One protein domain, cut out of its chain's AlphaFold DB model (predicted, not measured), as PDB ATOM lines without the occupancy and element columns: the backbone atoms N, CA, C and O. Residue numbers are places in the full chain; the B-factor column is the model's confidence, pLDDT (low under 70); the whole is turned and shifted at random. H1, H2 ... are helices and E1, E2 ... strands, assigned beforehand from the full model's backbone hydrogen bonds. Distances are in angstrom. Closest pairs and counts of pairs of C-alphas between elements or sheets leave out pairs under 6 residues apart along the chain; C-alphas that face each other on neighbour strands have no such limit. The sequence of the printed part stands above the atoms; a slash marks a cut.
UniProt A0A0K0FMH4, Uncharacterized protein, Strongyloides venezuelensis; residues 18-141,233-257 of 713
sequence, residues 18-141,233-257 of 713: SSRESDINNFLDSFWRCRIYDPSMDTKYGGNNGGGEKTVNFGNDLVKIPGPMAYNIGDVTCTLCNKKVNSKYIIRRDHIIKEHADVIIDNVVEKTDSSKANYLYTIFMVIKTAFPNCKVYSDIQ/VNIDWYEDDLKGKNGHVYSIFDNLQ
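This is residues 18 to 141 and 233 to 257 of the 713 residues of an uncharacterized protein of Strongyloides venezuelensis (UniProt A0A0K0FMH4). A cluster of crossed helices has a thin two-stranded hairpin far out at one end: H3 and H4 pack across H5, H1 crosses H4, and hairpin E1 and E2 lies well away from these four helices. A smaller hairpin, E3 and E4, sits beside H3. The printed part has 149 residues, with seven named helices and four named strands in the order H1 H2 E1 E2 E3 E4 H3 H4 H5 H6 H7; the two sheets, E1 - E2 and E3 - E4, are antiparallel. The class is mostly helix, and the whole is compact, with a radius of gyration of the C-alphas of 17.0 A and spans of 53 by 40 by 27 A.

H1, residues 18 to 33, is apart from H2, residues 40 to 46, which touches no helix. E1, residues 54 to 58, and E2, residues 61 to 65, form a hairpin at 144 degrees, with N 56 and O 63 at 2.9 A, within hydrogen-bond range. E3, residues 75 to 77, and E4, residues 84 to 86, form another at 139 degrees, with N 76 and O 85 at 2.8 A. H3, residues 89 to 99, comes closest to E4 at the C-alphas of Arg 92 and Val 85, 6.6 A apart. H4, residues 101 to 109, touches H1 at a steep tilt of 50 degrees, opposite ways; the closest C-alphas, of Ile 105 and Ile 24, are 6.8 A apart. H5, residues 116 to 130, is the hub. It touches H3, about perpendicular at 82 degrees, closest at C-alphas Ile 127 and Ile 96, 6.4 A. It touches H4 at a steep tilt of 52 degrees, opposite ways, closest at C-alphas Ile 123 and Ile 104, 6.2 A. H7, residues 248 to 253, only just touches residues 117 to 121 of H5, with 3 pairs of C-alphas within 8 A; the closest, of Val 249 and Ala 117, are 5.7 A apart. H6, residues 239 to 242, is close to H7 but not clearly touching, closest at C-alphas Leu 242 and Val 249, 7.1 A. Every O i to N i+4 pair is within hydrogen-bond range in H1, H2, H3, H4, H5 and H7; H6 is too short for one.

H1 begins at C-alpha 18 (-16.411, -3.746, 25.366) and is 22.4 A long. E1 measures 12.5 A, E2 12.1 A, H3 15.3 A and H4 12.2 A. H5 measures 20.9 A, from C-alpha 116 (-27.300, 8.966, 29.526). H7 ends at C-alpha 253 (-33.889, 13.663, 39.743).

The two farthest C-alphas, of Ser 18 and Asn 60, are 56.2 A apart. Residues 142 to 232 are not printed; C-alphas 141 and 233 are 9.8 A apart across this cut. Of the links printed whole, none is long. Mean pLDDT of the printed part is 80.9; it is under 70 at residues 34 to 52, 67 to 72, 245 to 247 and 257.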
ATOM      1  N   SER A  18     -17.494  -4.696  25.657       82.06
ATOM      2  CA  SER A  18     -16.411  -3.746  25.366       82.06
ATOM      3  C   SER A  18     -16.864  -2.483  24.611       82.06
ATOM      4  O   SER A  18     -16.335  -1.408  24.883       82.06
ATOM      5  N   SER A  19     -17.860  -2.563  23.714       85.81
ATOM      6  CA  SER A  19     -18.436  -1.358  23.089       85.81
ATOM      7  C   SER A  19     -19.108  -0.486  24.144       85.81
ATOM      8  O   SER A  19     -18.824   0.701  24.240       85.81
ATOM      9  N   ARG A  20     -19.945  -1.099  24.990       81.38
ATOM     10  CA  ARG A  20     -20.677  -0.389  26.041       81.38
ATOM     11  C   ARG A  20     -19.739   0.212  27.092       81.38
ATOM     12  O   ARG A  20     -19.964   1.327  27.543       81.38
ATOM     13  N   GLU A  21     -18.685  -0.507  27.461       85.25
ATOM     14  CA  GLU A  21     -17.635  -0.025  28.362       85.25
ATOM     15  C   GLU A  21     -16.884   1.178  27.764       85.25
ATOM     16  O   GLU A  21     -16.650   2.162  28.465       85.25
ATOM     17  N   SER A  22     -16.574   1.153  26.463       88.12
ATOM     18  CA  SER A  22     -16.022   2.309  25.739       88.12
ATOM     19  C   SER A  22     -16.979   3.506  25.781       88.12
ATOM     20  O   SER A  22     -16.574   4.606  26.151       88.12
ATOM     21  N   ASP A  23     -18.268   3.295  25.495       87.75
ATOM     22  CA  ASP A  23     -19.290   4.349  25.524       87.75
ATOM     23  C   ASP A  23     -19.448   4.975  26.923       87.75
ATOM     24  O   ASP A  23     -19.583   6.194  27.043       87.75
ATOM     25  N   ILE A  24     -19.378   4.169  27.991       86.94
ATOM     26  CA  ILE A  24     -19.418   4.654  29.381       86.94
ATOM     27  C   ILE A  24     -18.134   5.414  29.736       86.94
ATOM     28  O   ILE A  24     -18.222   6.473  30.350       86.94
ATOM     29  N   ASN A  25     -16.952   4.939  29.335       87.69
ATOM     30  CA  ASN A  25     -15.692   5.648  29.588       87.69
ATOM     31  C   ASN A  25     -15.630   6.994  28.849       87.69
ATOM     32  O   ASN A  25     -15.278   8.007  29.452       87.69
ATOM     33  N   ASN A  26     -16.054   7.034  27.581       89.12
ATOM     34  CA  ASN A  26     -16.190   8.273  26.810       89.12
ATOM     35  C   ASN A  26     -17.200   9.228  27.465       89.12
ATOM     36  O   ASN A  26     -16.954  10.434  27.545       89.12
ATOM     37  N   PHE A  27     -18.317   8.698  27.980       88.44
ATOM     38  CA  PHE A  27     -19.280   9.478  28.753       88.44
ATOM     39  C   PHE A  27     -18.684  10.005  30.065       88.44
ATOM     40  O   PHE A  27     -18.903  11.169  30.368       88.44
ATOM     41  N   LEU A  28     -17.922   9.212  30.825       86.50
ATOM     42  CA  LEU A  28     -17.340   9.620  32.111       86.50
ATOM     43  C   LEU A  28     -16.226  10.663  31.958       86.50
ATOM     44  O   LEU A  28     -16.229  11.655  32.687       86.50
ATOM     45  N   ASP A  29     -15.322  10.490  30.992       85.44
ATOM     46  CA  ASP A  29     -14.307  11.492  30.639       85.44
ATOM     47  C   ASP A  29     -14.967  12.810  30.206       85.44
ATOM     48  O   ASP A  29     -14.610  13.886  30.688       85.44
ATOM     49  N   SER A  30     -16.010  12.732  29.376       83.50
ATOM     50  CA  SER A  30     -16.770  13.915  28.968       83.50
ATOM     51  C   SER A  30     -17.541  14.547  30.140       83.50
ATOM     52  O   SER A  30     -17.468  15.757  30.324       83.50
ATOM     53  N   PHE A  31     -18.194  13.743  30.987       81.94
ATOM     54  CA  PHE A  31     -18.943  14.157  32.184       81.94
ATOM     55  C   PHE A  31     -18.063  14.849  33.236       81.94
ATOM     56  O   PHE A  31     -18.495  15.765  33.949       81.94
ATOM     57  N   TRP A  32     -16.803  14.422  33.324       79.62
ATOM     58  CA  TRP A  32     -15.778  15.079  34.122       79.62
ATOM     59  C   TRP A  32     -15.379  16.438  33.521       79.62
ATOM     60  O   TRP A  32     -15.281  17.429  34.250       79.62
ATOM     61  N   ARG A  33     -15.248  16.515  32.189       78.31
ATOM     62  CA  ARG A  33     -14.978  17.753  31.431       78.31
ATOM     63  C   ARG A  33     -16.164  18.731  31.363       78.31
ATOM     64  O   ARG A  33     -15.934  19.894  31.065       78.31
ATOM     65  N   CYS A  34     -17.399  18.332  31.705       67.75
ATOM     66  CA  CYS A  34     -18.569  19.232  31.835       67.75
ATOM     67  C   CYS A  34     -18.422  20.325  32.903       67.75
ATOM     68  O   CYS A  34     -19.288  21.192  33.043       67.75
ATOM     69  N   ARG A  35     -17.369  20.245  33.718       63.69
ATOM     70  CA  ARG A  35     -16.979  21.283  34.661       63.69
ATOM     71  C   ARG A  35     -16.817  22.630  33.943       63.69
ATOM     72  O   ARG A  35     -15.839  22.841  33.240       63.69
ATOM     73  N   ILE A  36     -17.681  23.590  34.289       53.25
ATOM     74  CA  ILE A  36     -17.377  25.036  34.177       53.25
ATOM     75  C   ILE A  36     -16.184  25.403  35.096       53.25
ATOM     76  O   ILE A  36     -15.562  26.453  34.983       53.25
ATOM     77  N   TYR A  37     -15.837  24.487  36.005       48.81
ATOM     78  CA  TYR A  37     -14.750  24.556  36.969       48.81
ATOM     79  C   TYR A  37     -13.351  24.571  36.322       48.81
ATOM     80  O   TYR A  37     -12.605  23.589  36.368       48.81
ATOM     81  N   ASP A  38     -12.980  25.735  35.796       53.41
ATOM     82  CA  ASP A  38     -11.602  26.226  35.779       53.41
ATOM     83  C   ASP A  38     -10.936  25.941  37.147       53.41
ATOM     84  O   ASP A  38     -11.509  26.304  38.179       53.41
ATOM     85  N   PRO A  39      -9.741  25.321  37.204       49.56
ATOM     86  CA  PRO A  39      -8.984  25.133  38.443       49.56
ATOM     87  C   PRO A  39      -8.739  26.411  39.269       49.56
ATOM     88  O   PRO A  39      -8.505  26.304  40.471       49.56
ATOM     89  N   SER A  40      -8.860  27.623  38.706       51.19
ATOM     90  CA  SER A  40      -8.880  28.866  39.503       51.19
ATOM     91  C   SER A  40     -10.071  28.957  40.472       51.19
ATOM     92  O   SER A  40     -10.042  29.727  41.431       51.19
ATOM     93  N   MET A  41     -11.120  28.154  40.280       50.00
ATOM     94  CA  MET A  41     -12.198  28.015  41.258       50.00
ATOM     95  C   MET A  41     -11.725  27.297  42.535       50.00
ATOM     96  O   MET A  41     -12.219  27.636  43.609       50.00
ATOM     97  N   ASP A  42     -10.727  26.401  42.475       51.91
ATOM     98  CA  ASP A  42     -10.144  25.793  43.685       51.91
ATOM     99  C   ASP A  42      -9.322  26.820  44.483       51.91
ATOM    100  O   ASP A  42      -9.276  26.736  45.705       51.91
ATOM    101  N   THR A  43      -8.749  27.859  43.858       53.97
ATOM    102  CA  THR A  43      -8.114  28.962  44.610       53.97
ATOM    103  C   THR A  43      -9.138  29.984  45.118       53.97
ATOM    104  O   THR A  43      -9.038  30.408  46.270       53.97
ATOM    105  N   LYS A  44     -10.181  30.308  44.336       52.56
ATOM    106  CA  LYS A  44     -11.307  31.167  44.772       52.56
ATOM    107  C   LYS A  44     -12.086  30.579  45.958       52.56
ATOM    108  O   LYS A  44     -12.478  31.324  46.849       52.56
ATOM    109  N   TYR A  45     -12.303  29.260  45.979       50.97
ATOM    110  CA  TYR A  45     -13.093  28.571  47.011       50.97
ATOM    111  C   TYR A  45     -12.265  27.781  48.036       50.97
ATOM    112  O   TYR A  45     -12.822  27.371  49.056       50.97
ATOM    113  N   GLY A  46     -10.984  27.508  47.778       45.75
ATOM    114  CA  GLY A  46     -10.067  26.807  48.690       45.75
ATOM    115  C   GLY A  46      -9.298  27.729  49.639       45.75
ATOM    116  O   GLY A  46      -8.759  27.253  50.636       45.75
ATOM    117  N   GLY A  47      -9.293  29.044  49.388       50.88
ATOM    118  CA  GLY A  47      -8.929  30.029  50.406       50.88
ATOM    119  C   GLY A  47      -9.827  29.896  51.643       50.88
ATOM    120  O   GLY A  47     -11.009  29.569  51.531       50.88
ATOM    121  N   ASN A  48      -9.282  30.166  52.833       48.75
ATOM    122  CA  ASN A  48      -9.916  29.874  54.130       48.75
ATOM    123  C   ASN A  48     -11.081  30.834  54.503       48.75
ATOM    124  O   ASN A  48     -11.387  31.049  55.675       48.75
ATOM    125  N   ASN A  49     -11.724  31.428  53.494       46.41
ATOM    126  CA  ASN A  49     -12.782  32.432  53.587       46.41
ATOM    127  C   ASN A  49     -14.125  31.753  53.905       46.41
ATOM    128  O   ASN A  49     -14.974  31.562  53.033       46.41
ATOM    129  N   GLY A  50     -14.293  31.329  55.159       52.06
ATOM    130  CA  GLY A  50     -15.435  30.533  55.612       52.06
ATOM    131  C   GLY A  50     -16.794  31.180  55.323       52.06
ATOM    132  O   GLY A  50     -17.175  32.143  55.979       52.06
ATOM    133  N   GLY A  51     -17.538  30.620  54.361       58.31
ATOM    134  CA  GLY A  51     -18.939  30.968  54.083       58.31
ATOM    135  C   GLY A  51     -19.199  32.400  53.596       58.31
ATOM    136  O   GLY A  51     -20.349  32.827  53.624       58.31
ATOM    137  N   GLY A  52     -18.162  33.138  53.185       63.41
ATOM    138  CA  GLY A  52     -18.268  34.563  52.862       63.41
ATOM    139  C   GLY A  52     -19.246  34.873  51.723       63.41
ATOM    140  O   GLY A  52     -19.294  34.166  50.717       63.41
ATOM    141  N   GLU A  53     -20.002  35.963  51.875       78.94
ATOM    142  CA  GLU A  53     -20.822  36.534  50.802       78.94
ATOM    143  C   GLU A  53     -19.920  36.978  49.640       78.94
ATOM    144  O   GLU A  53     -18.976  37.749  49.830       78.94
ATOM    145  N   LYS A  54     -20.215  36.517  48.422       86.00
ATOM    146  CA  LYS A  54     -19.478  36.899  47.212       86.00
ATOM    147  C   LYS A  54     -20.112  38.171  46.651       86.00
ATOM    148  O   LYS A  54     -21.215  38.126  46.117       86.00
ATOM    149  N   THR A  55     -19.448  39.317  46.769       87.81
ATOM    150  CA  THR A  55     -19.911  40.559  46.127       87.81
ATOM    151  C   THR A  55     -19.587  40.544  44.636       87.81
ATOM    152  O   THR A  55     -18.429  40.349  44.268       87.81
ATOM    153  N   VAL A  56     -20.586  40.779  43.783       89.06
ATOM    154  CA  VAL A  56     -20.426  40.888  42.325       89.06
ATOM    155  C   VAL A  56     -21.120  42.152  41.828       89.06
ATOM    156  O   VAL A  56     -22.247  42.443  42.224       89.06
ATOM    157  N   ASN A  57     -20.445  42.897  40.954       88.94
ATOM    158  CA  ASN A  57     -20.979  44.129  40.382       88.94
ATOM    159  C   ASN A  57     -22.151  43.821  39.434       88.94
ATOM    160  O   ASN A  57     -22.018  43.000  38.523       88.94
ATOM    161  N   PHE A  58     -23.261  44.532  39.609       89.62
ATOM    162  CA  PHE A  58     -24.393  44.571  38.691       89.62
ATOM    163  C   PHE A  58     -24.655  46.028  38.306       89.62
ATOM    164  O   PHE A  58     -25.148  46.811  39.111       89.62
ATOM    165  N   GLY A  59     -24.251  46.420  37.094       87.19
ATOM    166  CA  GLY A  59     -24.161  47.840  36.746       87.19
ATOM    167  C   GLY A  59     -23.216  48.566  37.710       87.19
ATOM    168  O   GLY A  59     -22.039  48.214  37.802       87.19
ATOM    169  N   ASN A  60     -23.752  49.539  38.448       86.56
ATOM    170  CA  ASN A  60     -23.018  50.299  39.465       86.56
ATOM    171  C   ASN A  60     -23.096  49.678  40.876       86.56
ATOM    172  O   ASN A  60     -22.365  50.114  41.765       86.56
ATOM    173  N   ASP A  61     -23.956  48.680  41.094       87.75
ATOM    174  CA  ASP A  61     -24.297  48.173  42.426       87.75
ATOM    175  C   ASP A  61     -23.514  46.913  42.811       87.75
ATOM    176  O   ASP A  61     -23.240  46.034  41.993       87.75
ATOM    177  N   LEU A  62     -23.177  46.793  44.098       90.19
ATOM    178  CA  LEU A  62     -22.494  45.625  44.662       90.19
ATOM    179  C   LEU A  62     -23.515  44.610  45.184       90.19
ATOM    180  O   LEU A  62     -23.905  44.641  46.354       90.19
ATOM    181  N   VAL A  63     -23.931  43.673  44.330       88.25
ATOM    182  CA  VAL A  63     -24.851  42.603  44.729       88.25
ATOM    183  C   VAL A  63     -24.107  41.590  45.593       88.25
ATOM    184  O   VAL A  63     -23.189  40.902  45.139       88.25
ATOM    185  N   LYS A  64     -24.527  41.474  46.855       88.31
ATOM    186  CA  LYS A  64     -24.115  40.391  47.750       88.31
ATOM    187  C   LYS A  64     -24.786  39.090  47.328       88.31
ATOM    188  O   LYS A  64     -25.996  38.931  47.479       88.31
ATOM    189  N   ILE A  65     -23.995  38.149  46.835       83.94
ATOM    190  CA  ILE A  65     -24.448  36.788  46.574       83.94
ATOM    191  C   ILE A  65     -24.269  35.985  47.866       83.94
ATOM    192  O   ILE A  65     -23.143  35.915  48.377       83.94
ATOM    193  N   PRO A  66     -25.336  35.372  48.414       72.81
ATOM    194  CA  PRO A  66     -25.191  34.471  49.548       72.81
ATOM    195  C   PRO A  66     -24.303  33.298  49.130       72.81
ATOM    196  O   PRO A  66     -24.560  32.658  48.110       72.81
ATOM    197  N   GLY A  67     -23.256  33.019  49.912       67.50
ATOM    198  CA  GLY A  67     -22.362  31.895  49.640       67.50
ATOM    199  C   GLY A  67     -23.148  30.578  49.522       67.50
ATOM    200  O   GLY A  67     -24.148  30.400  50.228       67.50
ATOM    201  N   PRO A  68     -22.727  29.646  48.644       65.69
ATOM    202  CA  PRO A  68     -23.471  28.418  48.379       65.69
ATOM    203  C   PRO A  68     -23.721  27.654  49.683       65.69
ATOM    204  O   PRO A  68     -22.778  27.403  50.439       65.69
ATOM    205  N   MET A  69     -25.002  27.343  49.934       59.22
ATOM    206  CA  MET A  69     -25.573  27.022  51.253       59.22
ATOM    207  C   MET A  69     -24.606  26.225  52.133       59.22
ATOM    208  O   MET A  69     -24.284  25.086  51.794       59.22
ATOM    209  N   ALA A  70     -24.141  26.846  53.226       53.88
ATOM    210  CA  ALA A  70     -22.938  26.462  53.968       53.88
ATOM    211  C   ALA A  70     -22.764  24.939  54.125       53.88
ATOM    212  O   ALA A  70     -23.326  24.313  55.025       53.88
ATOM    213  N   TYR A  71     -21.969  24.346  53.226       63.44
ATOM    214  CA  TYR A  71     -21.636  22.925  53.261       63.44
ATOM    215  C   TYR A  71     -21.012  22.594  54.619       63.44
ATOM    216  O   TYR A  71     -20.067  23.276  55.012       63.44
ATOM    217  N   ASN A  72     -21.525  21.558  55.302       67.12
ATOM    218  CA  ASN A  72     -21.078  21.091  56.625       67.12
ATOM    219  C   ASN A  72     -19.554  21.235  56.778       67.12
ATOM    220  O   ASN A  72     -18.811  20.469  56.164       67.12
ATOM    221  N   ILE A  73     -19.091  22.248  57.514       73.56
ATOM    222  CA  ILE A  73     -17.712  22.734  57.369       73.56
ATOM    223  C   ILE A  73     -16.726  21.674  57.874       73.56
ATOM    224  O   ILE A  73     -16.726  21.332  59.054       73.56
ATOM    225  N   GLY A  74     -15.895  21.160  56.964       87.94
ATOM    226  CA  GLY A  74     -14.913  20.111  57.233       87.94
ATOM    227  C   GLY A  74     -14.921  18.996  56.185       87.94
ATOM    228  O   GLY A  74     -15.474  19.136  55.089       87.94
ATOM    229  N   ASP A  75     -14.297  17.877  56.547       93.50
ATOM    230  CA  ASP A  75     -14.220  16.677  55.717       93.50
ATOM    231  C   ASP A  75     -15.274  15.640  56.110       93.50
ATOM    232  O   ASP A  75     -15.656  15.505  57.273       93.50
ATOM    233  N   VAL A  76     -15.683  14.842  55.131       94.81
ATOM    234  CA  VAL A  76     -16.500  13.643  55.303       94.81
ATOM    235  C   VAL A  76     -15.756  12.429  54.753       94.81
ATOM    236  O   VAL A  76     -15.015  12.521  53.776       94.81
ATOM    237  N   THR A  77     -15.940  11.273  55.379       97.12
ATOM    238  CA  THR A  77     -15.327  10.024  54.913       97.12
ATOM    239  C   THR A  77     -16.167   9.414  53.790       97.12
ATOM    240  O   THR A  77     -17.378   9.259  53.949       97.12
ATOM    241  N   CYS A  78     -15.534   9.051  52.674       98.06
ATOM    242  CA  CYS A  78     -16.156   8.235  51.631       98.06
ATOM    243  C   CYS A  78     -16.302   6.790  52.125       98.06
ATOM    244  O   CYS A  78     -15.306   6.164  52.484       98.06
ATOM    245  N   THR A  79     -17.512   6.232  52.121       97.56
ATOM    246  CA  THR A  79     -17.770   4.858  52.597       97.56
ATOM    247  C   THR A  79     -17.204   3.768  51.680       97.56
ATOM    248  O   THR A  79     -17.072   2.630  52.122       97.56
ATOM    249  N   LEU A  80     -16.847   4.096  50.431       96.81
ATOM    250  CA  LEU A  80     -16.328   3.134  49.448       96.81
ATOM    251  C   LEU A  80     -14.809   2.899  49.568       96.81
ATOM    252  O   LEU A  80     -14.349   1.788  49.333       96.81
ATOM    253  N   CYS A  81     -14.023   3.914  49.951       97.69
ATOM    254  CA  CYS A  81     -12.556   3.806  50.099       97.69
ATOM    255  C   CYS A  81     -12.001   4.275  51.455       97.69
ATOM    256  O   CYS A  81     -10.789   4.258  51.659       97.69
ATOM    257  N   ASN A  82     -12.852   4.739  52.373       97.31
ATOM    258  CA  ASN A  82     -12.486   5.326  53.670       97.31
ATOM    259  C   ASN A  82     -11.551   6.558  53.614       97.31
ATOM    260  O   ASN A  82     -11.067   7.016  54.652       97.31
ATOM    261  N   LYS A  83     -11.330   7.156  52.433       97.81
ATOM    262  CA  LYS A  83     -10.620   8.438  52.297       97.81
ATOM    263  C   LYS A  83     -11.470   9.581  52.867       97.81
ATOM    264  O   LYS A  83     -12.688   9.614  52.679       97.81
ATOM    265  N   LYS A  84     -10.823  10.546  53.529       97.19
ATOM    266  CA  LYS A  84     -11.436  11.839  53.875       97.19
ATOM    267  C   LYS A  84     -11.502  12.723  52.631       97.19
ATOM    268  O   LYS A  84     -10.530  12.808  51.885       97.19
ATOM    269  N   VAL A  85     -12.647  13.361  52.421       95.56
ATOM    270  CA  VAL A  85     -12.959  14.199  51.260       95.56
ATOM    271  C   VAL A  85     -13.716  15.426  51.755       95.56
ATOM    272  O   VAL A  85     -14.619  15.300  52.579       95.56
ATOM    273  N   ASN A  86     -13.386  16.615  51.253       92.75
ATOM    274  CA  ASN A  86     -14.064  17.841  51.672       92.75
ATOM    275  C   ASN A  86     -15.585  17.771  51.410       92.75
ATOM    276  O   ASN A  86     -16.022  17.258  50.379       92.75
ATOM    277  N   SER A  87     -16.406  18.297  52.324       89.69
ATOM    278  CA  SER A  87     -17.871  18.146  52.276       89.69
ATOM    279  C   SER A  87     -18.568  18.828  51.085       89.69
ATOM    280  O   SER A  87     -19.703  18.457  50.745       89.69
ATOM    281  N   LYS A  88     -17.906  19.788  50.421       87.31
ATOM    282  CA  LYS A  88     -18.407  20.472  49.217       87.31
ATOM    283  C   LYS A  88     -18.814  19.458  48.143       87.31
ATOM    284  O   LYS A  88     -18.038  18.581  47.763       87.31
ATOM    285  N   TYR A  89     -20.036  19.597  47.621       87.88
ATOM    286  CA  TYR A  89     -20.633  18.632  46.684       87.88
ATOM    287  C   TYR A  89     -19.751  18.358  45.455       87.88
ATOM    288  O   TYR A  89     -19.539  17.199  45.117       87.88
ATOM    289  N   ILE A  90     -19.160  19.393  44.852       86.50
ATOM    290  CA  ILE A  90     -18.310  19.260  43.657       86.50
ATOM    291  C   ILE A  90     -17.008  18.484  43.914       86.50
ATOM    292  O   ILE A  90     -16.568  17.736  43.041       86.50
ATOM    293  N   ILE A  91     -16.424  18.580  45.112       90.06
ATOM    294  CA  ILE A  91     -15.229  17.799  45.476       90.06
ATOM    295  C   ILE A  91     -15.613  16.325  45.683       90.06
ATOM    296  O   ILE A  91     -14.909  15.428  45.221       90.06
ATOM    297  N   ARG A  92     -16.784  16.060  46.278       92.25
ATOM    298  CA  ARG A  92     -17.347  14.704  46.400       92.25
ATOM    299  C   ARG A  92     -17.713  14.085  45.047       92.25
ATOM    300  O   ARG A  92     -17.403  12.920  44.830       92.25
ATOM    301  N   ARG A  93     -18.318  14.855  44.133       90.81
ATOM    302  CA  ARG A  93     -18.613  14.455  42.741       90.81
ATOM    303  C   ARG A  93     -17.328  14.013  42.034       90.81
ATOM    304  O   ARG A  93     -17.281  12.911  41.501       90.81
ATOM    305  N   ASP A  94     -16.262  14.812  42.121       90.75
ATOM    306  CA  ASP A  94     -14.971  14.476  41.504       90.75
ATOM    307  C   ASP A  94     -14.272  13.277  42.128       90.75
ATOM    308  O   ASP A  94     -13.706  12.467  41.400       90.75
ATOM    309  N   HIS A  95     -14.313  13.148  43.455       94.88
ATOM    310  CA  HIS A  95     -13.765  11.986  44.142       94.88
ATOM    311  C   HIS A  95     -14.385  10.687  43.606       94.88
ATOM    312  O   HIS A  95     -13.660   9.746  43.304       94.88
ATOM    313  N   ILE A  96     -15.705  10.654  43.405       95.19
ATOM    314  CA  ILE A  96     -16.398   9.471  42.883       95.19
ATOM    315  C   ILE A  96     -16.061   9.203  41.411       95.19
ATOM    316  O   ILE A  96     -15.807   8.058  41.057       95.19
ATOM    317  N   ILE A  97     -15.972  10.237  40.569       91.88
ATOM    318  CA  ILE A  97     -15.588  10.061  39.157       91.88
ATOM    319  C   ILE A  97     -14.130   9.578  39.019       91.88
ATOM    320  O   ILE A  97     -13.834   8.797  38.121       91.88
ATOM    321  N   LYS A  98     -13.216  10.026  39.890       93.25
ATOM    322  CA  LYS A  98     -11.774   9.717  39.805       93.25
ATOM    323  C   LYS A  98     -11.366   8.415  40.491       93.25
ATOM    324  O   LYS A  98     -10.477   7.730  40.000       93.25
ATOM    325  N   GLU A  99     -11.964   8.107  41.638       96.25
ATOM    326  CA  GLU A  99     -11.531   7.018  42.531       96.25
ATOM    327  C   GLU A  99     -12.493   5.819  42.512       96.25
ATOM    328  O   GLU A  99     -12.157   4.771  43.052       96.25
ATOM    329  N   HIS A 100     -13.684   5.978  41.913       96.12
ATOM    330  CA  HIS A 100     -14.771   4.991  41.908       96.12
ATOM    331  C   HIS A 100     -15.476   4.878  40.536       96.12
ATOM    332  O   HIS A 100     -16.678   4.604  40.453       96.12
ATOM    333  N   ALA A 101     -14.733   5.112  39.445       93.25
ATOM    334  CA  ALA A 101     -15.223   4.967  38.070       93.25
ATOM    335  C   ALA A 101     -15.688   3.534  37.755       93.25
ATOM    336  O   ALA A 101     -16.711   3.343  37.102       93.25
ATOM    337  N   ASP A 102     -14.966   2.545  38.279       93.44
ATOM    338  CA  ASP A 102     -15.286   1.116  38.257       93.44
ATOM    339  C   ASP A 102     -16.680   0.828  38.838       93.44
ATOM    340  O   ASP A 102     -17.529   0.250  38.162       93.44
ATOM    341  N   VAL A 103     -16.967   1.340  40.040       94.94
ATOM    342  CA  VAL A 103     -18.268   1.177  40.708       94.94
ATOM    343  C   VAL A 103     -19.402   1.777  39.869       94.94
ATOM    344  O   VAL A 103     -20.502   1.220  39.836       94.94
ATOM    345  N   ILE A 104     -19.158   2.893  39.171       92.12
ATOM    346  CA  ILE A 104     -20.139   3.480  38.246       92.12
ATOM    347  C   ILE A 104     -20.340   2.569  37.028       92.12
ATOM    348  O   ILE A 104     -21.488   2.296  36.676       92.12
ATOM    349  N   ILE A 105     -19.258   2.097  36.397       91.50
ATOM    350  CA  ILE A 105     -19.306   1.225  35.213       91.50
ATOM    351  C   ILE A 105     -20.098  -0.049  35.524       91.50
ATOM    352  O   ILE A 105     -21.064  -0.331  34.815       91.50
ATOM    353  N   ASP A 106     -19.790  -0.750  36.617       91.62
ATOM    354  CA  ASP A 106     -20.491  -1.976  37.024       91.62
ATOM    355  C   ASP A 106     -21.998  -1.735  37.235       91.62
ATOM    356  O   ASP A 106     -22.843  -2.414  36.642       91.62
ATOM    357  N   ASN A 107     -22.358  -0.699  38.008       89.62
ATOM    358  CA  ASN A 107     -23.759  -0.342  38.278       89.62
ATOM    359  C   ASN A 107     -24.518   0.151  37.029       89.62
ATOM    360  O   ASN A 107     -25.754   0.179  37.030       89.62
ATOM    361  N   VAL A 108     -23.812   0.572  35.976       88.69
ATOM    362  CA  VAL A 108     -24.402   0.895  34.672       88.69
ATOM    363  C   VAL A 108     -24.532  -0.357  33.802       88.69
ATOM    364  O   VAL A 108     -25.571  -0.528  33.163       88.69
ATOM    365  N   VAL A 109     -23.528  -1.237  33.776       87.50
ATOM    366  CA  VAL A 109     -23.513  -2.464  32.962       87.50
ATOM    367  C   VAL A 109     -24.606  -3.448  33.395       87.50
ATOM    368  O   VAL A 109     -25.243  -4.034  32.519       87.50
ATOM    369  N   GLU A 110     -24.905  -3.567  34.697       83.88
ATOM    370  CA  GLU A 110     -26.026  -4.394  35.195       83.88
ATOM    371  C   GLU A 110     -27.409  -3.945  34.672       83.88
ATOM    372  O   GLU A 110     -28.338  -4.750  34.604       83.88
ATOM    373  N   LYS A 111     -27.577  -2.670  34.294       83.19
ATOM    374  CA  LYS A 111     -28.862  -2.127  33.816       83.19
ATOM    375  C   LYS A 111     -29.027  -2.400  32.324       83.19
ATOM    376  O   LYS A 111     -28.075  -2.251  31.562       83.19
ATOM    377  N   THR A 112     -30.235  -2.724  31.870       74.75
ATOM    378  CA  THR A 112     -30.534  -2.948  30.439       74.75
ATOM    379  C   THR A 112     -30.384  -1.685  29.589       74.75
ATOM    380  O   THR A 112     -29.973  -1.754  28.433       74.75
ATOM    381  N   ASP A 113     -30.685  -0.527  30.173       80.56
ATOM    382  CA  ASP A 113     -30.982   0.688  29.422       80.56
ATOM    383  C   ASP A 113     -29.784   1.651  29.417       80.56
ATOM    384  O   ASP A 113     -29.563   2.402  30.373       80.56
ATOM    385  N   SER A 114     -29.036   1.677  28.312       77.25
ATOM    386  CA  SER A 114     -27.832   2.497  28.079       77.25
ATOM    387  C   SER A 114     -28.083   4.005  27.879       77.25
ATOM    388  O   SER A 114     -27.319   4.692  27.203       77.25
ATOM    389  N   SER A 115     -29.156   4.556  28.454       85.88
ATOM    390  CA  SER A 115     -29.449   5.990  28.345       85.88
ATOM    391  C   SER A 115     -28.515   6.827  29.228       85.88
ATOM    392  O   SER A 115     -28.265   6.480  30.385       85.88
ATOM    393  N   LYS A 116     -28.072   7.991  28.729       83.50
ATOM    394  CA  LYS A 116     -27.300   8.966  29.526       83.50
ATOM    395  C   LYS A 116     -28.005   9.328  30.840       83.50
ATOM    396  O   LYS A 116     -27.354   9.462  31.868       83.50
ATOM    397  N   ALA A 117     -29.338   9.430  30.835       81.88
ATOM    398  CA  ALA A 117     -30.136   9.699  32.034       81.88
ATOM    399  C   ALA A 117     -29.922   8.638  33.129       81.88
ATOM    400  O   ALA A 117     -29.781   8.977  34.305       81.88
ATOM    401  N   ASN A 118     -29.812   7.362  32.743       84.44
ATOM    402  CA  ASN A 118     -29.493   6.274  33.665       84.44
ATOM    403  C   ASN A 118     -28.034   6.328  34.134       84.44
ATOM    404  O   ASN A 118     -27.762   5.969  35.279       84.44
ATOM    405  N   TYR A 119     -27.103   6.793  33.294       87.69
ATOM    406  CA  TYR A 119     -25.704   6.996  33.687       87.69
ATOM    407  C   TYR A 119     -25.610   8.092  34.761       87.69
ATOM    408  O   TYR A 119     -25.083   7.845  35.843       87.69
ATOM    409  N   LEU A 120     -26.234   9.251  34.520       87.06
ATOM    410  CA  LEU A 120     -26.329  10.375  35.463       87.06
ATOM    411  C   LEU A 120     -26.948   9.958  36.802       87.06
ATOM    412  O   LEU A 120     -26.353  10.163  37.857       87.06
ATOM    413  N   TYR A 121     -28.112   9.304  36.765       88.25
ATOM    414  CA  TYR A 121     -28.763   8.751  37.955       88.25
ATOM    415  C   TYR A 121     -27.854   7.793  38.731       88.25
ATOM    416  O   TYR A 121     -27.774   7.868  39.956       88.25
ATOM    417  N   THR A 122     -27.133   6.917  38.024       91.06
ATOM    418  CA  THR A 122     -26.203   5.973  38.653       91.06
ATOM    419  C   THR A 122     -25.056   6.708  39.340       91.06
ATOM    420  O   THR A 122     -24.757   6.393  40.487       91.06
ATOM    421  N   ILE A 123     -24.488   7.744  38.717       91.31
ATOM    422  CA  ILE A 123     -23.459   8.592  39.333       91.31
ATOM    423  C   ILE A 123     -23.989   9.256  40.611       91.31
ATOM    424  O   ILE A 123     -23.366   9.126  41.666       91.31
ATOM    425  N   PHE A 124     -25.155   9.911  40.568       92.19
ATOM    426  CA  PHE A 124     -25.727  10.555  41.757       92.19
ATOM    427  C   PHE A 124     -26.044   9.548  42.875       92.19
ATOM    428  O   PHE A 124     -25.822   9.848  44.049       92.19
ATOM    429  N   MET A 125     -26.468   8.329  42.531       92.81
ATOM    430  CA  MET A 125     -26.701   7.250  43.495       92.81
ATOM    431  C   MET A 125     -25.414   6.652  44.085       92.81
ATOM    432  O   MET A 125     -25.381   6.355  45.282       92.81
ATOM    433  N   VAL A 126     -24.326   6.539  43.313       94.62
ATOM    434  CA  VAL A 126     -23.005   6.165  43.851       94.62
ATOM    435  C   VAL A 126     -22.488   7.269  44.782       94.62
ATOM    436  O   VAL A 126     -22.090   6.962  45.903       94.62
ATOM    437  N   ILE A 127     -22.609   8.556  44.415       94.56
ATOM    438  CA  ILE A 127     -22.271   9.684  45.310       94.56
ATOM    439  C   ILE A 127     -23.115   9.639  46.596       94.56
ATOM    440  O   ILE A 127     -22.587   9.877  47.686       94.56
ATOM    441  N   LYS A 128     -24.412   9.310  46.510       94.31
ATOM    442  CA  LYS A 128     -25.283   9.208  47.692       94.31
ATOM    443  C   LYS A 128     -24.923   8.023  48.588       94.31
ATOM    444  O   LYS A 128     -24.989   8.159  49.807       94.31
ATOM    445  N   THR A 129     -24.498   6.899  48.014       95.00
ATOM    446  CA  THR A 129     -24.079   5.713  48.781       95.00
ATOM    447  C   THR A 129     -22.706   5.911  49.427       95.00
ATOM    448  O   THR A 129     -22.512   5.540  50.584       95.00
ATOM    449  N   ALA A 130     -21.787   6.575  48.719       96.31
ATOM    450  CA  ALA A 130     -20.463   6.949  49.209       96.31
ATOM    451  C   ALA A 130     -20.493   7.992  50.340       96.31
ATOM    452  O   ALA A 130     -19.620   8.006  51.207       96.31
ATOM    453  N   PHE A 131     -21.496   8.876  50.336       95.06
ATOM    454  CA  PHE A 131     -21.640   9.968  51.299       95.06
ATOM    455  C   PHE A 131     -23.075  10.032  51.864       95.06
ATOM    456  O   PHE A 131     -23.786  11.020  51.643       95.06
ATOM    457  N   PRO A 132     -23.528   9.012  52.622       93.44
ATOM    458  CA  PRO A 132     -24.939   8.847  52.994       93.44
ATOM    459  C   PRO A 132     -25.479  10.008  53.836       93.44
ATOM    460  O   PRO A 132     -26.609  10.453  53.621       93.44
ATOM    461  N   ASN A 133     -24.643  10.559  54.720       91.56
ATOM    462  CA  ASN A 133     -24.974  11.685  55.602       91.56
ATOM    463  C   ASN A 133     -24.948  13.052  54.891       91.56
ATOM    464  O   ASN A 133     -25.269  14.069  55.500       91.56
ATOM    465  N   CYS A 134     -24.558  13.105  53.614       90.44
ATOM    466  CA  CYS A 134     -24.537  14.337  52.833       90.44
ATOM    467  C   CYS A 134     -25.805  14.506  51.988       90.44
ATOM    468  O   CYS A 134     -26.415  13.538  51.517       90.44
ATOM    469  N   LYS A 135     -26.146  15.767  51.703       88.44
ATOM    470  CA  LYS A 135     -27.006  16.100  50.563       88.44
ATOM    471  C   LYS A 135     -26.255  15.801  49.258       88.44
ATOM    472  O   LYS A 135     -25.051  16.069  49.138       88.44
ATOM    473  N   VAL A 136     -26.977  15.239  48.298       87.69
ATOM    474  CA  VAL A 136     -26.585  15.145  46.889       87.69
ATOM    475  C   VAL A 136     -27.578  16.009  46.131       87.69
ATOM    476  O   VAL A 136     -28.757  16.020  46.474       87.69
ATOM    477  N   TYR A 137     -27.091  16.764  45.160       86.06
ATOM    478  CA  TYR A 137     -27.894  17.619  44.297       86.06
ATOM    479  C   TYR A 137     -27.774  17.034  42.895       86.06
ATOM    480  O   TYR A 137     -26.684  16.588  42.533       86.06
ATOM    481  N   SER A 138     -28.852  17.000  42.114       85.81
ATOM    482  CA  SER A 138     -28.668  16.810  40.676       85.81
ATOM    483  C   SER A 138     -28.032  18.069  40.093       85.81
ATOM    484  O   SER A 138     -28.203  19.172  40.611       85.81
ATOM    485  N   ASP A 139     -27.315  17.918  38.988       84.31
ATOM    486  CA  ASP A 139     -26.586  19.020  38.351       84.31
ATOM    487  C   ASP A 139     -27.515  20.117  37.763       84.31
ATOM    488  O   ASP A 139     -27.038  21.133  37.274       84.31
ATOM    489  N   ILE A 140     -28.843  19.941  37.854       88.94
ATOM    490  CA  ILE A 140     -29.878  20.927  37.493       88.94
ATOM    491  C   ILE A 140     -30.607  21.546  38.709       88.94
ATOM    492  O   ILE A 140     -31.562  22.309  38.541       88.94
ATOM    493  N   GLN A 141     -30.238  21.171  39.938       90.00
ATOM    494  CA  GLN A 141     -30.853  21.674  41.171       90.00
ATOM    495  C   GLN A 141     -30.086  22.879  41.709       90.00
ATOM    496  O   GLN A 141     -28.873  22.821  41.899       90.00
ATOM    497  N   VAL A 233     -22.535  23.075  37.525       82.44
ATOM    498  CA  VAL A 233     -22.336  22.235  36.334       82.44
ATOM    499  C   VAL A 233     -23.224  22.796  35.221       82.44
ATOM    500  O   VAL A 233     -24.360  23.180  35.487       82.44
ATOM    501  N   ASN A 234     -22.735  22.832  33.977       81.38
ATOM    502  CA  ASN A 234     -23.504  23.421  32.881       81.38
ATOM    503  C   ASN A 234     -24.713  22.548  32.484       81.38
ATOM    504  O   ASN A 234     -24.558  21.353  32.218       81.38
ATOM    505  N   ILE A 235     -25.899  23.158  32.382       83.25
ATOM    506  CA  ILE A 235     -27.120  22.515  31.879       83.25
ATOM    507  C   ILE A 235     -27.153  22.378  30.350       83.25
ATOM    508  O   ILE A 235     -27.834  21.480  29.854       83.25
ATOM    509  N   ASP A 236     -26.366  23.159  29.601       82.44
ATOM    510  CA  ASP A 236     -26.216  23.006  28.144       82.44
ATOM    511  C   ASP A 236     -25.783  21.571  27.779       82.44
ATOM    512  O   ASP A 236     -26.172  21.019  26.752       82.44
ATOM    513  N   TRP A 237     -25.043  20.915  28.680       74.44
ATOM    514  CA  TRP A 237     -24.604  19.524  28.545       74.44
ATOM    515  C   TRP A 237     -25.731  18.484  28.626       74.44
ATOM    516  O   TRP A 237     -25.555  17.332  28.227       74.44
ATOM    517  N   TYR A 238     -26.895  18.891  29.125       75.06
ATOM    518  CA  TYR A 238     -28.111  18.088  29.167       75.06
ATOM    519  C   TYR A 238     -29.142  18.541  28.139       75.06
ATOM    520  O   TYR A 238     -30.085  17.797  27.885       75.06
ATOM    521  N   GLU A 239     -28.999  19.728  27.541       74.94
ATOM    522  CA  GLU A 239     -30.073  20.381  26.791       74.94
ATOM    523  C   GLU A 239     -30.715  19.479  25.725       74.94
ATOM    524  O   GLU A 239     -31.937  19.447  25.624       74.94
ATOM    525  N   ASP A 240     -29.939  18.693  24.979       78.75
ATOM    526  CA  ASP A 240     -30.481  17.799  23.945       78.75
ATOM    527  C   ASP A 240     -31.258  16.603  24.519       78.75
ATOM    528  O   ASP A 240     -32.288  16.206  23.971       78.75
ATOM    529  N   ASP A 241     -30.838  16.087  25.676       72.75
ATOM    530  CA  ASP A 241     -31.561  15.036  26.402       72.75
ATOM    531  C   ASP A 241     -32.816  15.600  27.102       72.75
ATOM    532  O   ASP A 241     -33.808  14.891  27.289       72.75
ATOM    533  N   LEU A 242     -32.795  16.891  27.460       71.94
ATOM    534  CA  LEU A 242     -33.886  17.620  28.116       71.94
ATOM    535  C   LEU A 242     -34.926  18.189  27.132       71.94
ATOM    536  O   LEU A 242     -36.094  18.318  27.506       71.94
ATOM    537  N   LYS A 243     -34.538  18.475  25.880       74.88
ATOM    538  CA  LYS A 243     -35.433  18.788  24.744       74.88
ATOM    539  C   LYS A 243     -36.268  17.570  24.319       74.88
ATOM    540  O   LYS A 243     -37.290  17.718  23.646       74.88
ATOM    541  N   GLY A 244     -35.868  16.361  24.726       73.56
ATOM    542  CA  GLY A 244     -36.642  15.137  24.541       73.56
ATOM    543  C   GLY A 244     -38.016  15.210  25.222       73.56
ATOM    544  O   GLY A 244     -38.115  15.325  26.443       73.56
ATOM    545  N   LYS A 245     -39.092  15.063  24.431       62.62
ATOM    546  CA  LYS A 245     -40.508  15.223  24.848       62.62
ATOM    547  C   LYS A 245     -40.943  14.411  26.080       62.62
ATOM    548  O   LYS A 245     -41.986  14.703  26.657       62.62
ATOM    549  N   ASN A 246     -40.183  13.392  26.472       62.09
ATOM    550  CA  ASN A 246     -40.592  12.401  27.465       62.09
ATOM    551  C   ASN A 246     -40.400  12.861  28.922       62.09
ATOM    552  O   ASN A 246     -40.912  12.203  29.820       62.09
ATOM    553  N   GLY A 247     -39.634  13.930  29.190       67.94
ATOM    554  CA  GLY A 247     -39.461  14.517  30.535       67.94
ATOM    555  C   GLY A 247     -38.816  13.620  31.613       67.94
ATOM    556  O   GLY A 247     -38.602  14.070  32.738       67.94
ATOM    557  N   HIS A 248     -38.480  12.375  31.270       73.25
ATOM    558  CA  HIS A 248     -38.115  11.281  32.175       73.25
ATOM    559  C   HIS A 248     -36.929  11.598  33.105       73.25
ATOM    560  O   HIS A 248     -36.921  11.208  34.273       73.25
ATOM    561  N   VAL A 249     -35.961  12.373  32.604       71.19
ATOM    562  CA  VAL A 249     -34.763  12.817  33.336       71.19
ATOM    563  C   VAL A 249     -35.126  13.602  34.609       71.19
ATOM    564  O   VAL A 249     -34.468  13.464  35.635       71.19
ATOM    565  N   TYR A 250     -36.217  14.373  34.584       72.62
ATOM    566  CA  TYR A 250     -36.653  15.173  35.731       72.62
ATOM    567  C   TYR A 250     -37.288  14.324  36.832       72.62
ATOM    568  O   TYR A 250     -36.913  14.455  37.992       72.62
ATOM    569  N   SER A 251     -38.191  13.405  36.473       76.56
ATOM    570  CA  SER A 251     -38.810  12.475  37.430       76.56
ATOM    571  C   SER A 251     -37.780  11.598  38.147       76.56
ATOM    572  O   SER A 251     -37.956  11.283  39.320       76.56
ATOM    573  N   ILE A 252     -36.681  11.259  37.468       73.56
ATOM    574  CA  ILE A 252     -35.521  10.590  38.065       73.56
ATOM    575  C   ILE A 252     -34.865  11.488  39.132       73.56
ATOM    576  O   ILE A 252     -34.654  11.059  40.266       73.56
ATOM    577  N   PHE A 253     -34.566  12.751  38.811       73.94
ATOM    578  CA  PHE A 253     -33.889  13.663  39.743       73.94
ATOM    579  C   PHE A 253     -34.746  14.097  40.939       73.94
ATOM    580  O   PHE A 253     -34.212  14.271  42.036       73.94
ATOM    581  N   ASP A 254     -36.062  14.206  40.770       75.19
ATOM    582  CA  ASP A 254     -36.993  14.514  41.864       75.19
ATOM    583  C   ASP A 254     -37.261  13.283  42.774       75.19
ATOM    584  O   ASP A 254     -37.823  13.415  43.868       75.19
ATOM    585  N   ASN A 255     -36.821  12.084  42.364       76.31
ATOM    586  CA  ASN A 255     -36.849  10.853  43.165       76.31
ATOM    587  C   ASN A 255     -35.509  10.517  43.854       76.31
ATOM    588  O   ASN A 255     -35.536   9.860  44.894       76.31
ATOM    589  N   LEU A 256     -34.368  11.048  43.388       74.38
ATOM    590  CA  LEU A 256     -33.037  10.848  44.004       74.38
ATOM    591  C   LEU A 256     -32.966  11.161  45.511       74.38
ATOM    592  O   LEU A 256     -32.131  10.600  46.215       74.38
ATOM    593  N   GLN A 257     -33.811  12.064  46.022       68.00
ATOM    594  CA  GLN A 257     -33.852  12.398  47.455       68.00
ATOM    595  C   GLN A 257     -34.635  11.374  48.301       68.00
ATOM    596  O   GLN A 257     -34.527  11.380  49.526       68.00
TER     597      GLN A 257